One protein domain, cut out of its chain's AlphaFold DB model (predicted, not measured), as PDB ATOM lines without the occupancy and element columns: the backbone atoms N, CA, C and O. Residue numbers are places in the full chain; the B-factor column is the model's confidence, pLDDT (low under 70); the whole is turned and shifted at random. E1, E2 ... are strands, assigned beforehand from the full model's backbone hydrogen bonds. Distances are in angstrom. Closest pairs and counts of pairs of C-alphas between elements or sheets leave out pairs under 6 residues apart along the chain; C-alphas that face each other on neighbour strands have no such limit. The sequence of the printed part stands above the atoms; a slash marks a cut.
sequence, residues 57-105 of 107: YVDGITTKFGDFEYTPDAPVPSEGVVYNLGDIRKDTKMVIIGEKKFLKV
ATOM      1  N   TYR A  57     -11.894  32.921   3.873       50.19
ATOM      2  CA  TYR A  57     -12.820  32.506   2.829       50.19
ATOM      3  C   TYR A  57     -13.235  33.812   2.155       50.19
ATOM      4  O   TYR A  57     -14.056  34.573   2.649       50.19
ATOM      5  N   VAL A  58     -12.458  34.198   1.145       56.66
ATOM      6  CA  VAL A  58     -12.863  35.240   0.223       56.66
ATOM      7  C   VAL A  58     -14.033  34.593  -0.495       56.66
ATOM      8  O   VAL A  58     -13.810  33.715  -1.320       56.66
ATOM      9  N   ASP A  59     -15.248  34.916  -0.068       66.94
ATOM     10  CA  ASP A  59     -16.474  34.465  -0.732       66.94
ATOM     11  C   ASP A  59     -16.711  35.276  -2.009       66.94
ATOM     12  O   ASP A  59     -17.423  34.833  -2.901       66.94
ATOM     13  N   GLY A  60     -16.036  36.424  -2.146       79.69
ATOM     14  CA  GLY A  60     -16.017  37.177  -3.385       79.69
ATOM     15  C   GLY A  60     -14.900  38.214  -3.495       79.69
ATOM     16  O   GLY A  60     -14.281  38.622  -2.509       79.69
ATOM     17  N   ILE A  61     -14.620  38.616  -4.731       87.81
ATOM     18  CA  ILE A  61     -13.628  39.610  -5.132       87.81
ATOM     19  C   ILE A  61     -14.391  40.805  -5.708       87.81
ATOM     20  O   ILE A  61     -14.981  40.695  -6.775       87.81
ATOM     21  N   THR A  62     -14.323  41.956  -5.044       89.25
ATOM     22  CA  THR A  62     -14.888  43.213  -5.559       89.25
ATOM     23  C   THR A  62     -13.819  44.026  -6.269       89.25
ATOM     24  O   THR A  62     -12.749  44.295  -5.713       89.25
ATOM     25  N   THR A  63     -14.101  44.449  -7.500       87.31
ATOM     26  CA  THR A  63     -13.200  45.282  -8.306       87.31
ATOM     27  C   THR A  63     -13.957  46.400  -9.018       87.31
ATOM     28  O   THR A  63     -15.174  46.368  -9.144       87.31
ATOM     29  N   LYS A  64     -13.227  47.355  -9.611       89.69
ATOM     30  CA  LYS A  64     -13.818  48.373 -10.503       89.69
ATOM     31  C   LYS A  64     -14.462  47.804 -11.780       89.69
ATOM     32  O   LYS A  64     -15.060  48.557 -12.541       89.69
ATOM     33  N   PHE A  65     -14.261  46.517 -12.067       89.12
ATOM     34  CA  PHE A  65     -14.770  45.831 -13.255       89.12
ATOM     35  C   PHE A  65     -15.962  44.911 -12.955       89.12
ATOM     36  O   PHE A  65     -16.473  44.281 -13.886       89.12
ATOM     37  N   GLY A  66     -16.386  44.843 -11.690       87.88
ATOM     38  CA  GLY A  66     -17.473  44.006 -11.198       87.88
ATOM     39  C   GLY A  66     -17.069  43.184  -9.977       87.88
ATOM     40  O   GLY A  66     -15.890  43.148  -9.587       87.88
ATOM     41  N   ASP A  67     -18.075  42.525  -9.417       91.56
ATOM     42  CA  ASP A  67     -17.952  41.563  -8.333       91.56
ATOM     43  C   ASP A  67     -17.806  40.145  -8.885       91.56
ATOM     44  O   ASP A  67     -18.352  39.799  -9.933       91.56
ATOM     45  N   PHE A  68     -17.036  39.320  -8.184       92.06
ATOM     46  CA  PHE A  68     -16.848  37.913  -8.508       92.06
ATOM     47  C   PHE A  68     -17.122  37.084  -7.267       92.06
ATOM     48  O   PHE A  68     -16.518  37.343  -6.233       92.06
ATOM     49  N   GLU A  69     -17.960  36.066  -7.359       91.31
ATOM     50  CA  GLU A  69     -18.301  35.188  -6.242       91.31
ATOM     51  C   GLU A  69     -17.582  33.853  -6.354       91.31
ATOM     52  O   GLU A  69     -17.371  33.327  -7.445       91.31
ATOM     53  N   TYR A  70     -17.194  33.290  -5.217       90.88
ATOM     54  CA  TYR A  70     -16.591  31.970  -5.160       90.88
ATOM     55  C   TYR A  70     -17.597  30.913  -5.624       90.88
ATOM     56  O   TYR A  70     -18.651  30.715  -5.024       90.88
ATOM     57  N   THR A  71     -17.256  30.202  -6.694       87.62
ATOM     58  CA  THR A  71     -18.112  29.176  -7.294       87.62
ATOM     59  C   THR A  71     -17.258  27.946  -7.624       87.62
ATOM     60  O   THR A  71     -16.747  27.833  -8.742       87.62
ATOM     61  N   PRO A  72     -17.049  27.016  -6.669       81.94
ATOM     62  CA  PRO A  72     -16.123  25.886  -6.834       81.94
ATOM     63  C   PRO A  72     -16.460  25.003  -8.046       81.94
ATOM     64  O   PRO A  72     -15.573  24.597  -8.808       81.94
ATOM     65  N   ASP A  73     -17.755  24.792  -8.271       86.88
ATOM     66  CA  ASP A  73     -18.278  23.923  -9.324       86.88
ATOM     67  C   ASP A  73     -18.544  24.659 -10.645       86.88
ATOM     68  O   ASP A  73     -19.075  24.069 -11.586       86.88
ATOM     69  N   ALA A  74     -18.155  25.936 -10.763       85.19
ATOM     70  CA  ALA A  74     -18.339  26.663 -12.010       85.19
ATOM     71  C   ALA A  74     -17.518  26.017 -13.145       85.19
ATOM     72  O   ALA A  74     -16.313  25.743 -12.971       85.19
ATOM     73  N   PRO A  75     -18.133  25.792 -14.322       89.12
ATOM     74  CA  PRO A  75     -17.392  25.410 -15.512       89.12
ATOM     75  C   PRO A  75     -16.447  26.550 -15.898       89.12
ATOM     76  O   PRO A  75     -16.807  27.724 -15.831       89.12
ATOM     77  N   VAL A  76     -15.221  26.204 -16.293       89.81
ATOM     78  CA  VAL A  76     -14.238  27.203 -16.724       89.81
ATOM     79  C   VAL A  76     -14.635  27.695 -18.121       89.81
ATOM     80  O   VAL A  76     -14.717  26.871 -19.035       89.81
ATOM     81  N   PRO A  77     -14.907  28.999 -18.313       89.50
ATOM     82  CA  PRO A  77     -15.260  29.530 -19.622       89.50
ATOM     83  C   PRO A  77     -14.067  29.448 -20.583       89.50
ATOM     84  O   PRO A  77     -12.910  29.482 -20.168       89.50
ATOM     85  N   SER A  78     -14.343  29.373 -21.887       90.06
ATOM     86  CA  SER A  78     -13.311  29.311 -22.935       90.06
ATOM     87  C   SER A  78     -12.487  30.598 -23.072       90.06
ATOM     88  O   SER A  78     -11.418  30.581 -23.676       90.06
ATOM     89  N   GLU A  79     -12.978  31.712 -22.526       91.75
ATOM     90  CA  GLU A  79     -12.368  33.039 -22.597       91.75
ATOM     91  C   GLU A  79     -12.635  33.843 -21.316       91.75
ATOM     92  O   GLU A  79     -13.535  33.523 -20.535       91.75
ATOM     93  N   GLY A  80     -11.863  34.914 -21.105       91.44
ATOM     94  CA  GLY A  80     -12.051  35.817 -19.966       91.44
ATOM     95  C   GLY A  80     -11.631  35.222 -18.618       91.44
ATOM     96  O   GLY A  80     -12.123  35.668 -17.581       91.44
ATOM     97  N   VAL A  81     -10.746  34.221 -18.618       94.81
ATOM     98  CA  VAL A  81     -10.166  33.632 -17.402       94.81
ATOM     99  C   VAL A  81      -8.863  34.347 -17.059       94.81
ATOM    100  O   VAL A  81      -8.000  34.516 -17.919       94.81
ATOM    101  N   VAL A  82      -8.703  34.744 -15.799       93.81
ATOM    102  CA  VAL A  82      -7.456  35.332 -15.290       93.81
ATOM    103  C   VAL A  82      -6.992  34.614 -14.031       93.81
ATOM    104  O   VAL A  82      -7.802  34.131 -13.244       93.81
ATOM    105  N   TYR A  83      -5.676  34.566 -13.833       91.88
ATOM    106  CA  TYR A  83      -5.056  33.857 -12.707       91.88
ATOM    107  C   TYR A  83      -4.478  34.793 -11.639       91.88
ATOM    108  O   TYR A  83      -4.055  34.351 -10.575       91.88
ATOM    109  N   ASN A  84      -4.481  36.102 -11.906       86.88
ATOM    110  CA  ASN A  84      -4.037  37.126 -10.970       86.88
ATOM    111  C   ASN A  84      -5.092  38.220 -10.839       86.88
ATOM    112  O   ASN A  84      -5.690  38.652 -11.824       86.88
ATOM    113  N   LEU A  85      -5.238  38.748  -9.623       84.94
ATOM    114  CA  LEU A  85      -6.138  39.868  -9.337       84.94
ATOM    115  C   LEU A  85      -5.783  41.145 -10.120       84.94
ATOM    116  O   LEU A  85      -6.663  41.943 -10.426       84.94
ATOM    117  N   GLY A  86      -4.503  41.343 -10.450       86.56
ATOM    118  CA  GLY A  86      -4.035  42.508 -11.212       86.56
ATOM    119  C   GLY A  86      -4.423  42.494 -12.693       86.56
ATOM    120  O   GLY A  86      -4.464  43.555 -13.311       86.56
ATOM    121  N   ASP A  87      -4.751  41.322 -13.242       90.75
ATOM    122  CA  ASP A  87      -5.064  41.135 -14.665       90.75
ATOM    123  C   ASP A  87      -6.571  41.235 -14.960       90.75
ATOM    124  O   ASP A  87      -6.990  41.120 -16.117       90.75
ATOM    125  N   ILE A  88      -7.387  41.449 -13.919       92.62
ATOM    126  CA  ILE A  88      -8.838  41.606 -14.033       92.62
ATOM    127  C   ILE A  88      -9.136  42.826 -14.904       92.62
ATOM    128  O   ILE A  88      -8.623  43.925 -14.687       92.62
ATOM    129  N   ARG A  89      -9.995  42.619 -15.896       94.62
ATOM    130  CA  ARG A  89     -10.449  43.601 -16.879       94.62
ATOM    131  C   ARG A  89     -11.965  43.510 -17.031       94.62
ATOM    132  O   ARG A  89     -12.623  42.645 -16.457       94.62
ATOM    133  N   LYS A  90     -12.542  44.432 -17.803       93.62
ATOM    134  CA  LYS A  90     -13.997  44.521 -18.003       93.62
ATOM    135  C   LYS A  90     -14.596  43.229 -18.582       93.62
ATOM    136  O   LYS A  90     -15.716  42.876 -18.224       93.62
ATOM    137  N   ASP A  91     -13.847  42.551 -19.443       94.12
ATOM    138  CA  ASP A  91     -14.184  41.302 -20.132       94.12
ATOM    139  C   ASP A  91     -13.845  40.031 -19.333       94.12
ATOM    140  O   ASP A  91     -14.134  38.925 -19.785       94.12
ATOM    141  N   THR A  92     -13.252  40.158 -18.140       94.44
ATOM    142  CA  THR A  92     -12.997  39.011 -17.263       94.44
ATOM    143  C   THR A  92     -14.318  38.397 -16.810       94.44
ATOM    144  O   THR A  92     -15.179  39.096 -16.284       94.44
ATOM    145  N   LYS A  93     -14.451  37.081 -16.990       93.88
ATOM    146  CA  LYS A  93     -15.605  36.264 -16.592       93.88
ATOM    147  C   LYS A  93     -15.296  35.398 -15.372       93.88
ATOM    148  O   LYS A  93     -16.185  35.152 -14.565       93.88
ATOM    149  N   MET A  94     -14.047  34.948 -15.225       93.88
ATOM    150  CA  MET A  94     -13.626  34.099 -14.111       93.88
ATOM    151  C   MET A  94     -12.222  34.462 -13.620       93.88
ATOM    152  O   MET A  94     -11.308  34.672 -14.417       93.88
ATOM    153  N   VAL A  95     -12.039  34.479 -12.301       93.25
ATOM    154  CA  VAL A  95     -10.732  34.610 -11.644       93.25
ATOM    155  C   VAL A  95     -10.397  33.284 -10.967       93.25
ATOM    156  O   VAL A  95     -11.216  32.753 -10.222       93.25
ATOM    157  N   ILE A  96      -9.206  32.739 -11.210       91.50
ATOM    158  CA  ILE A  96      -8.739  31.494 -10.591       91.50
ATOM    159  C   ILE A  96      -7.515  31.795  -9.728       91.50
ATOM    160  O   ILE A  96      -6.487  32.224 -10.242       91.50
ATOM    161  N   ILE A  97      -7.609  31.569  -8.418       86.25
ATOM    162  CA  ILE A  97      -6.513  31.815  -7.468       86.25
ATOM    163  C   ILE A  97      -6.241  30.526  -6.703       86.25
ATOM    164  O   ILE A  97      -7.038  30.107  -5.859       86.25
ATOM    165  N   GLY A  98      -5.109  29.890  -7.005       85.31
ATOM    166  CA  GLY A  98      -4.842  28.530  -6.544       85.31
ATOM    167  C   GLY A  98      -5.910  27.576  -7.083       85.31
ATOM    168  O   GLY A  98      -6.094  27.476  -8.291       85.31
ATOM    169  N   GLU A  99      -6.637  26.915  -6.184       83.75
ATOM    170  CA  GLU A  99      -7.722  25.982  -6.528       83.75
ATOM    171  C   GLU A  99      -9.110  26.643  -6.544       83.75
ATOM    172  O   GLU A  99     -10.106  26.006  -6.887       83.75
ATOM    173  N   LYS A 100      -9.207  27.925  -6.172       87.06
ATOM    174  CA  LYS A 100     -10.488  28.626  -6.066       87.06
ATOM    175  C   LYS A 100     -10.875  29.271  -7.387       87.06
ATOM    176  O   LYS A 100     -10.066  29.983  -7.979       87.06
ATOM    177  N   LYS A 101     -12.131  29.087  -7.788       90.69
ATOM    178  CA  LYS A 101     -12.746  29.752  -8.940       90.69
ATOM    179  C   LYS A 101     -13.726  30.809  -8.459       90.69
ATOM    180  O   LYS A 101     -14.558  30.523  -7.600       90.69
ATOM    181  N   PHE A 102     -13.642  31.996  -9.037       92.69
ATOM    182  CA  PHE A 102     -14.542  33.105  -8.762       92.69
ATOM    183  C   PHE A 102     -15.229  33.525 -10.057       92.69
ATOM    184  O   PHE A 102     -14.547  33.951 -10.990       92.69
ATOM    185  N   LEU A 103     -16.547  33.369 -10.138       93.88
ATOM    186  CA  LEU A 103     -17.346  33.711 -11.311       93.88
ATOM    187  C   LEU A 103     -17.857  35.145 -11.186       93.88
ATOM    188  O   LEU A 103     -18.286  35.552 -10.110       93.88
ATOM    189  N   LYS A 104     -17.807  35.916 -12.272       93.50
ATOM    190  CA  LYS A 104     -18.344  37.278 -12.284       93.50
ATOM    191  C   LYS A 104     -19.853  37.261 -12.043       93.50
ATOM    192  O   LYS A 104     -20.566  36.519 -12.714       93.50
ATOM    193  N   VAL A 105     -20.318  38.103 -11.129       90.44
ATOM    194  CA  VAL A 105     -21.743  38.364 -10.927       90.44
ATOM    195  C   VAL A 105     -22.170  39.353 -12.011       90.44
ATOM    196  O   VAL A 105     -21.619  40.451 -12.108       90.44
TER     197      VAL A 105
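This is residues 57 to 105 of the 107 residues of an uncharacterized protein of Paenibacillus macerans (UniProt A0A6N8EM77). With little regular structure, this is a small four-stranded sheet curled like part of a barrel, built of two hairpins, E1 with E2 and E3 with E4, while a long loop, residues 71 to 93, pairs briefly along E3. The 49 printed residues hold no named helix and four named strands, E1 to E4, 18 residues in all; the class is all strand. The order is E1, E2, E4, E3, antiparallel throughout. It is compact, radius of gyration of the C-alphas 9.4 A, spanning 24 by 23 by 18 A.

Look first at inner strands E2, residues 66 to 70, and E4, residues 100 to 104, antiparallel at 143 degrees; N 69 and O 103, 2.8 A apart, are within hydrogen-bond range. Edge strand E1, residues 60 to 63, forms a hairpin with E2, with N 61 and O 68 within hydrogen-bond range at 2.7 A. Edge strand E3, residues 94 to 97, forms a hairpin with E4, with N 102 and O 95 within range at 2.8 A. Residues 81 to 82 pair parallel with residues 94 to 95 of E3. E1 and E3 are apart.

Find C-alpha 60 at (-16.017, 37.177, -3.385), where E1 begins its 9.9 A. E2 runs 13.5 A, E3 10.0 A and E4 13.2 A, to C-alpha 104 at (-18.344, 37.278, -12.284).

The farthest C-alphas, Tyr 57 and Ser 78, are 26.0 A apart. The printed part has no cut; the link E2 to E3 is long. Residues 57 to 59 have pLDDT under 70.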